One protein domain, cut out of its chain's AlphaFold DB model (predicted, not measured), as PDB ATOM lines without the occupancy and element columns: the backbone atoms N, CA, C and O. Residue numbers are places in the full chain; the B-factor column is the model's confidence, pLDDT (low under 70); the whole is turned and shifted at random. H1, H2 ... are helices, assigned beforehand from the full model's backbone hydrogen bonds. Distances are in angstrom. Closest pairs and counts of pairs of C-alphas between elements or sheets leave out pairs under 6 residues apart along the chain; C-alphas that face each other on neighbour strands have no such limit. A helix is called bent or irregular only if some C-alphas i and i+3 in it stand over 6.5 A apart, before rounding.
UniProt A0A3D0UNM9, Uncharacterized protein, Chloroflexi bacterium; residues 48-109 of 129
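What this domain is: This is residues 48 to 109 of the 129 residues of an uncharacterized protein of Chloroflexi bacterium (UniProt A0A3D0UNM9). A bent helix, H1, makes the long axis, the chain folds back through H2 to H3 near the bend, and residues 49 to 55 stick out. The printed part has 62 residues, three named helices in that order and no named strand: all helix. It is loose, radius of gyration of the C-alphas 14.5 A, with spans of 47 by 29 by 14 A.

How they stand to each other: H1, residues 57 to 78, by its hydrogen bonds one helix, is bent, C-alphas 68 and 71 being 7.5 A apart; its arm H1a, up to residue 68, is irregular, C-alphas 65 and 68 being 6.9 A apart. H3, residues 95 to 102, is close but not clearly touching H1a, the closest C-alphas being Arg 67 and Ala 99, 6.3 A. In H3 every O i to N i+4 pair is within hydrogen-bond range; in H1a 7 of 8 are.

Where its parts are: H1a begins at C-alpha 57, (126.431, 114.874, 201.452); H2 spans residues 87 to 91; H3 ends at C-alpha 102, (118.140, 130.944, 195.857).

The domain as a whole: The printed part has no cut; pLDDT is under 70 in residues 104 to 109.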
ATOM      1  N   TRP A  48     122.583 109.692 194.689       91.94
ATOM      2  CA  TRP A  48     124.006 109.702 194.338       91.94
ATOM      3  C   TRP A  48     124.396 108.426 193.586       91.94
ATOM      4  O   TRP A  48     124.112 107.322 194.038       91.94
ATOM      5  N   ASN A  49     125.044 108.593 192.433       89.38
ATOM      6  CA  ASN A  49     125.557 107.517 191.576       89.38
ATOM      7  C   ASN A  49     127.072 107.639 191.307       89.38
ATOM      8  O   ASN A  49     127.617 106.898 190.487       89.38
ATOM      9  N   GLY A  50     127.741 108.595 191.956       90.81
ATOM     10  CA  GLY A  50     129.195 108.726 191.938       90.81
ATOM     11  C   GLY A  50     129.860 107.817 192.972       90.81
ATOM     12  O   GLY A  50     129.204 107.030 193.648       90.81
ATOM     13  N   LYS A  51     131.179 107.955 193.127       95.62
ATOM     14  CA  LYS A  51     131.924 107.265 194.191       95.62
ATOM     15  C   LYS A  51     131.579 107.832 195.570       95.62
ATOM     16  O   LYS A  51     131.303 109.030 195.679       95.62
ATOM     17  N   ASP A  52     131.663 107.009 196.611       92.94
ATOM     18  CA  ASP A  52     131.345 107.414 197.985       92.94
ATOM     19  C   ASP A  52     132.305 108.490 198.512       92.94
ATOM     20  O   ASP A  52     131.866 109.435 199.163       92.94
ATOM     21  N   GLU A  53     133.595 108.443 198.154       95.69
ATOM     22  CA  GLU A  53     134.578 109.455 198.577       95.69
ATOM     23  C   GLU A  53     134.326 110.832 197.939       95.69
ATOM     24  O   GLU A  53     134.837 111.846 198.412       95.69
ATOM     25  N   ALA A  54     133.544 110.868 196.857       94.62
ATOM     26  CA  ALA A  54     133.131 112.083 196.165       94.62
ATOM     27  C   ALA A  54     131.708 112.535 196.541       94.62
ATOM     28  O   ALA A  54     131.256 113.562 196.032       94.62
ATOM     29  N   TYR A  55     130.990 111.794 197.396       94.25
ATOM     30  CA  TYR A  55     129.633 112.145 197.810       94.25
ATOM     31  C   TYR A  55     129.648 113.439 198.642       94.25
ATOM     32  O   TYR A  55     130.179 113.452 199.752       94.25
ATOM     33  N   PRO A  56     129.027 114.540 198.173       92.44
ATOM     34  CA  PRO A  56     129.131 115.831 198.854       92.44
ATOM     35  C   PRO A  56     128.191 115.944 200.074       92.44
ATOM     36  O   PRO A  56     128.117 116.995 200.710       92.44
ATOM     37  N   GLY A  57     127.449 114.881 200.405       91.56
ATOM     38  CA  GLY A  57     126.431 114.874 201.452       91.56
ATOM     39  C   GLY A  57     125.096 115.487 201.012       91.56
ATOM     40  O   GLY A  57     125.025 116.287 200.077       91.56
ATOM     41  N   LEU A  58     124.024 115.133 201.734       86.50
ATOM     42  CA  LEU A  58     122.629 115.476 201.408       86.50
ATOM     43  C   LEU A  58     122.442 116.967 201.073       86.50
ATOM     44  O   LEU A  58     121.862 117.326 200.049       86.50
ATOM     45  N   VAL A  59     122.954 117.853 201.936       84.75
ATOM     46  CA  VAL A  59     122.758 119.303 201.800       84.75
ATOM     47  C   VAL A  59     123.398 119.820 200.514       84.75
ATOM     48  O   VAL A  59     122.731 120.510 199.745       84.75
ATOM     49  N   ALA A  60     124.667 119.495 200.264       87.12
ATOM     50  CA  ALA A  60     125.379 120.004 199.099       87.12
ATOM     51  C   ALA A  60     124.897 119.351 197.796       87.12
ATOM     52  O   ALA A  60     124.775 120.061 196.800       87.12
ATOM     53  N   LEU A  61     124.523 118.064 197.800       88.00
ATOM     54  CA  LEU A  61     123.920 117.420 196.628       88.00
ATOM     55  C   LEU A  61     122.593 118.091 196.240       88.00
ATOM     56  O   LEU A  61     122.391 118.417 195.070       88.00
ATOM     57  N   GLY A  62     121.733 118.395 197.220       85.88
ATOM     58  CA  GLY A  62     120.502 119.156 196.990       85.88
ATOM     59  C   GLY A  62     120.758 120.554 196.409       85.88
ATOM     60  O   GLY A  62     120.053 120.970 195.486       85.88
ATOM     61  N   LYS A  63     121.796 121.267 196.881       83.38
ATOM     62  CA  LYS A  63     122.221 122.553 196.286       83.38
ATOM     63  C   LYS A  63     122.691 122.387 194.841       83.38
ATOM     64  O   LYS A  63     122.257 123.138 193.980       83.38
ATOM     65  N   ILE A  64     123.558 121.408 194.565       86.62
ATOM     66  CA  ILE A  64     124.095 121.146 193.218       86.62
ATOM     67  C   ILE A  64     122.947 120.889 192.235       86.62
ATOM     68  O   ILE A  64     122.888 121.546 191.197       86.62
ATOM     69  N   ARG A  65     121.999 120.013 192.602       85.50
ATOM     70  CA  ARG A  65     120.815 119.700 191.786       85.50
ATOM     71  C   ARG A  65     119.896 120.912 191.575       85.50
ATOM     72  O   ARG A  65     119.385 121.087 190.477       85.50
ATOM     73  N   THR A  66     119.699 121.775 192.580       84.50
ATOM     74  CA  THR A  66     118.770 122.923 192.459       84.50
ATOM     75  C   THR A  66     119.384 124.224 191.932       84.50
ATOM     76  O   THR A  66     118.640 125.091 191.468       84.50
ATOM     77  N   ARG A  67     120.717 124.374 191.926       84.19
ATOM     78  CA  ARG A  67     121.416 125.603 191.490       84.19
ATOM     79  C   ARG A  67     121.072 126.028 190.060       84.19
ATOM     80  O   ARG A  67     121.038 127.227 189.781       84.19
ATOM     81  N   VAL A  68     120.785 125.073 189.173       84.31
ATOM     82  CA  VAL A  68     120.399 125.336 187.773       84.31
ATOM     83  C   VAL A  68     119.092 126.125 187.643       84.31
ATOM     84  O   VAL A  68     118.923 126.841 186.663       84.31
ATOM     85  N   TYR A  69     118.207 126.067 188.646       83.75
ATOM     86  CA  TYR A  69     116.917 126.768 188.640       83.75
ATOM     87  C   TYR A  69     116.974 128.193 189.227       83.75
ATOM     88  O   TYR A  69     115.937 128.846 189.356       83.75
ATOM     89  N   ARG A  70     118.167 128.702 189.590       87.31
ATOM     90  CA  ARG A  70     118.353 130.084 190.086       87.31
ATOM     91  C   ARG A  70     117.685 131.135 189.176       87.31
ATOM     92  O   ARG A  70     116.988 131.984 189.733       87.31
ATOM     93  N   PRO A  71     117.844 131.120 187.834       86.56
ATOM     94  CA  PRO A  71     117.234 132.137 186.971       86.56
ATOM     95  C   PRO A  71     115.703 132.161 187.053       86.56
ATOM     96  O   PRO A  71     115.106 133.231 187.064       86.56
ATOM     97  N   GLN A  72     115.064 130.995 187.171       86.38
ATOM     98  CA  GLN A  72     113.615 130.852 187.303       86.38
ATOM     99  C   GLN A  72     113.122 131.397 188.651       86.38
ATOM    100  O   GLN A  72     112.106 132.091 188.697       86.38
ATOM    101  N   VAL A  73     113.861 131.139 189.738       85.69
ATOM    102  CA  VAL A  73     113.556 131.720 191.059       85.69
ATOM    103  C   VAL A  73     113.713 133.243 191.029       85.69
ATOM    104  O   VAL A  73     112.834 133.949 191.518       85.69
ATOM    105  N   TRP A  74     114.776 133.764 190.406       88.94
ATOM    106  CA  TRP A  74     114.957 135.210 190.254       88.94
ATOM    107  C   TRP A  74     113.844 135.848 189.417       88.94
ATOM    108  O   TRP A  74     113.260 136.837 189.845       88.94
ATOM    109  N   GLN A  75     113.462 135.236 188.292       88.44
ATOM    110  CA  GLN A  75     112.346 135.703 187.471       88.44
ATOM    111  C   GLN A  75     111.033 135.770 188.270       88.44
ATOM    112  O   GLN A  75     110.300 136.752 188.161       88.44
ATOM    113  N   ALA A  76     110.749 134.762 189.104       85.56
ATOM    114  CA  ALA A  76     109.578 134.762 189.978       85.56
ATOM    115  C   ALA A  76     109.632 135.891 191.026       85.56
ATOM    116  O   ALA A  76     108.633 136.579 191.228       85.56
ATOM    117  N   ILE A  77     110.794 136.137 191.642       86.44
ATOM    118  CA  ILE A  77     111.007 137.271 192.562       86.44
ATOM    119  C   ILE A  77     110.790 138.609 191.831       86.44
ATOM    120  O   ILE A  77     110.098 139.490 192.348       86.44
ATOM    121  N   SER A  78     111.310 138.758 190.609       88.69
ATOM    122  CA  SER A  78     111.171 139.969 189.788       88.69
ATOM    123  C   SER A  78     109.733 140.300 189.390       88.69
ATOM    124  O   SER A  78     109.400 141.482 189.288       88.69
ATOM    125  N   CYS A  79     108.845 139.309 189.258       88.50
ATOM    126  CA  CYS A  79     107.410 139.554 189.068       88.50
ATOM    127  C   CYS A  79     106.769 140.336 190.235       88.50
ATOM    128  O   CYS A  79     105.774 141.026 190.030       88.50
ATOM    129  N   HIS A  80     107.359 140.289 191.436       84.31
ATOM    130  CA  HIS A  80     106.893 141.005 192.630       84.31
ATOM    131  C   HIS A  80     107.654 142.317 192.903       84.31
ATOM    132  O   HIS A  80     107.564 142.853 194.007       84.31
ATOM    133  N   ARG A  81     108.376 142.883 191.918       90.12
ATOM    134  CA  ARG A  81     109.190 144.113 192.071       90.12
ATOM    135  C   ARG A  81     108.490 145.252 192.825       90.12
ATOM    136  O   ARG A  81     109.100 145.863 193.693       90.12
ATOM    137  N   SER A  82     107.226 145.539 192.513       91.06
ATOM    138  CA  SER A  82     106.451 146.626 193.140       91.06
ATOM    139  C   SER A  82     105.968 146.327 194.566       91.06
ATOM    140  O   SER A  82     105.460 147.220 195.237       91.06
ATOM    141  N   GLN A  83     106.107 145.082 195.026       90.38
ATOM    142  CA  GLN A  83     105.617 144.576 196.312       90.38
ATOM    143  C   GLN A  83     106.758 144.221 197.281       90.38
ATOM    144  O   GLN A  83     106.497 143.864 198.428       90.38
ATOM    145  N   LEU A  84     108.017 144.310 196.837       86.50
ATOM    146  CA  LEU A  84     109.209 143.952 197.603       86.50
ATOM    147  C   LEU A  84     109.971 145.222 198.032       86.50
ATOM    148  O   LEU A  84     110.680 145.799 197.205       86.50
ATOM    149  N   PRO A  85     109.911 145.643 199.316       88.44
ATOM    150  CA  PRO A  85     110.536 146.888 199.789       88.44
ATOM    151  C   PRO A  85     112.052 146.981 199.565       88.44
ATOM    152  O   PRO A  85     112.609 148.073 199.547       88.44
ATOM    153  N   PHE A  86     112.715 145.836 199.390       89.25
ATOM    154  CA  PHE A  86     114.164 145.717 199.215       89.25
ATOM    155  C   PHE A  86     114.562 145.255 197.803       89.25
ATOM    156  O   PHE A  86     115.691 144.811 197.610       89.25
ATOM    157  N   TYR A  87     113.656 145.329 196.815       90.19
ATOM    158  CA  TYR A  87     113.911 144.806 195.466       90.19
ATOM    159  C   TYR A  87     115.197 145.348 194.834       90.19
ATOM    160  O   TYR A  87     115.958 144.582 194.250       90.19
ATOM    161  N   GLU A  88     115.461 146.649 194.972       91.44
ATOM    162  CA  GLU A  88     116.632 147.270 194.348       91.44
ATOM    163  C   GLU A  88     117.939 146.679 194.910       91.44
ATOM    164  O   GLU A  88     118.822 146.302 194.143       91.44
ATOM    165  N   ALA A  89     118.012 146.450 196.230       91.44
ATOM    166  CA  ALA A  89     119.138 145.753 196.858       91.44
ATOM    167  C   ALA A  89     119.279 144.299 196.365       91.44
ATOM    168  O   ALA A  89     120.393 143.838 196.135       91.44
ATOM    169  N   LEU A  90     118.164 143.587 196.146       90.69
ATOM    170  CA  LEU A  90     118.179 142.225 195.593       90.69
ATOM    171  C   LEU A  90     118.636 142.190 194.124       90.69
ATOM    172  O   LEU A  90     119.290 141.235 193.711       90.69
ATOM    173  N   SER A  91     118.320 143.224 193.341       90.19
ATOM    174  CA  SER A  91     118.682 143.311 191.919       90.19
ATOM    175  C   SER A  91     120.174 143.542 191.661       90.19
ATOM    176  O   SER A  91     120.650 143.278 190.558       90.19
ATOM    177  N   HIS A  92     120.916 143.985 192.680       94.12
ATOM    178  CA  HIS A  92     122.365 144.188 192.631       94.12
ATOM    179  C   HIS A  92     123.186 142.989 193.133       94.12
ATOM    180  O   HIS A  92     124.413 143.035 193.064       94.12
ATOM    181  N   LEU A  93     122.542 141.916 193.610       92.50
ATOM    182  CA  LEU A  93     123.234 140.707 194.065       92.50
ATOM    183  C   LEU A  93     123.964 140.018 192.905       92.50
ATOM    184  O   LEU A  93     123.369 139.740 191.861       92.50
ATOM    185  N   SER A  94     125.233 139.675 193.125       92.12
ATOM    186  CA  SER A  94     126.048 138.886 192.199       92.12
ATOM    187  C   SER A  94     125.492 137.472 192.006       92.12
ATOM    188  O   SER A  94     124.797 136.934 192.869       92.12
ATOM    189  N   GLU A  95     125.836 136.806 190.898       85.75
ATOM    190  CA  GLU A  95     125.358 135.439 190.631       85.75
ATOM    191  C   GLU A  95     125.700 134.431 191.740       85.75
ATOM    192  O   GLU A  95     124.970 133.457 191.937       85.75
ATOM    193  N   GLU A  96     126.794 134.659 192.470       87.31
ATOM    194  CA  GLU A  96     127.202 133.835 193.605       87.31
ATOM    195  C   GLU A  96     126.312 134.072 194.831       87.31
ATOM    196  O   GLU A  96     125.815 133.111 195.419       87.31
ATOM    197  N   GLU A  97     126.021 135.327 195.180       89.81
ATOM    198  CA  GLU A  97     125.074 135.663 196.252       89.81
ATOM    199  C   GLU A  97     123.668 135.140 195.931       89.81
ATOM    200  O   GLU A  97     123.032 134.497 196.767       89.81
ATOM    201  N   GLN A  98     123.219 135.313 194.685       87.75
ATOM    202  CA  GLN A  98     121.968 134.741 194.187       87.75
ATOM    203  C   GLN A  98     121.960 133.205 194.268       87.75
ATOM    204  O   GLN A  98     120.960 132.607 194.663       87.75
ATOM    205  N   ALA A  99     123.063 132.532 193.923       82.38
ATOM    206  CA  ALA A  99     123.174 131.077 194.052       82.38
ATOM    207  C   ALA A  99     123.184 130.619 195.520       82.38
ATOM    208  O   ALA A  99     122.622 129.570 195.833       82.38
ATOM    209  N   ASN A 100     123.767 131.402 196.428       83.44
ATOM    210  CA  ASN A 100     123.780 131.111 197.860       83.44
ATOM    211  C   ASN A 100     122.402 131.307 198.516       83.44
ATOM    212  O   ASN A 100     122.029 130.516 199.385       83.44
ATOM    213  N   LEU A 101     121.635 132.311 198.077       83.25
ATOM    214  CA  LEU A 101     120.298 132.623 198.591       83.25
ATOM    215  C   LEU A 101     119.187 131.772 197.955       83.25
ATOM    216  O   LEU A 101     118.279 131.333 198.660       83.25
ATOM    217  N   TRP A 102     119.240 131.536 196.639       80.56
ATOM    218  CA  TRP A 102     118.140 130.944 195.857       80.56
ATOM    219  C   TRP A 102     118.475 129.588 195.230       80.56
ATOM    220  O   TRP A 102     117.570 128.838 194.873       80.56
ATOM    221  N   GLY A 103     119.757 129.214 195.167       70.19
ATOM    222  CA  GLY A 103     120.193 127.853 194.826       70.19
ATOM    223  C   GLY A 103     119.946 126.829 195.943       70.19
ATOM    224  O   GLY A 103     120.438 125.708 195.867       70.19
ATOM    225  N   VAL A 104     119.208 127.208 196.995       69.69
ATOM    226  CA  VAL A 104     118.733 126.321 198.061       69.69
ATOM    227  C   VAL A 104     117.226 126.489 198.213       69.69
ATOM    228  O   VAL A 104     116.746 127.311 198.991       69.69
ATOM    229  N   GLN A 105     116.454 125.686 197.489       68.12
ATOM    230  CA  GLN A 105     115.001 125.703 197.634       68.12
ATOM    231  C   GLN A 105     114.595 125.071 198.977       68.12
ATOM    232  O   GLN A 105     115.137 124.033 199.380       68.12
ATOM    233  N   LYS A 106     113.658 125.716 199.680       65.00
ATOM    234  CA  LYS A 106     113.013 125.224 200.903       65.00
ATOM    235  C   LYS A 106     111.506 125.276 200.695       65.00
ATOM    236  O   LYS A 106     110.958 126.354 200.479       65.00
ATOM    237  N   PHE A 107     110.854 124.126 200.788       62.84
ATOM    238  CA  PHE A 107     109.405 124.017 200.696       62.84
ATOM    239  C   PHE A 107     108.819 123.842 202.096       62.84
ATOM    240  O   PHE A 107     109.344 123.080 202.907       62.84
ATOM    241  N   TYR A 108     107.728 124.550 202.369       53.06
ATOM    242  CA  TYR A 108     106.951 124.431 203.597       53.06
ATOM    243  C   TYR A 108     105.489 124.212 203.211       53.06
ATOM    244  O   TYR A 108     104.978 124.902 202.327       53.06
ATOM    245  N   ARG A 109     104.792 123.284 203.880       59.12
ATOM    246  CA  ARG A 109     103.339 123.135 203.719       59.12
ATOM    247  C   ARG A 109     102.652 124.373 204.302       59.12
ATOM    248  O   ARG A 109     102.575 124.529 205.518       59.12
TER     249      ARG A 109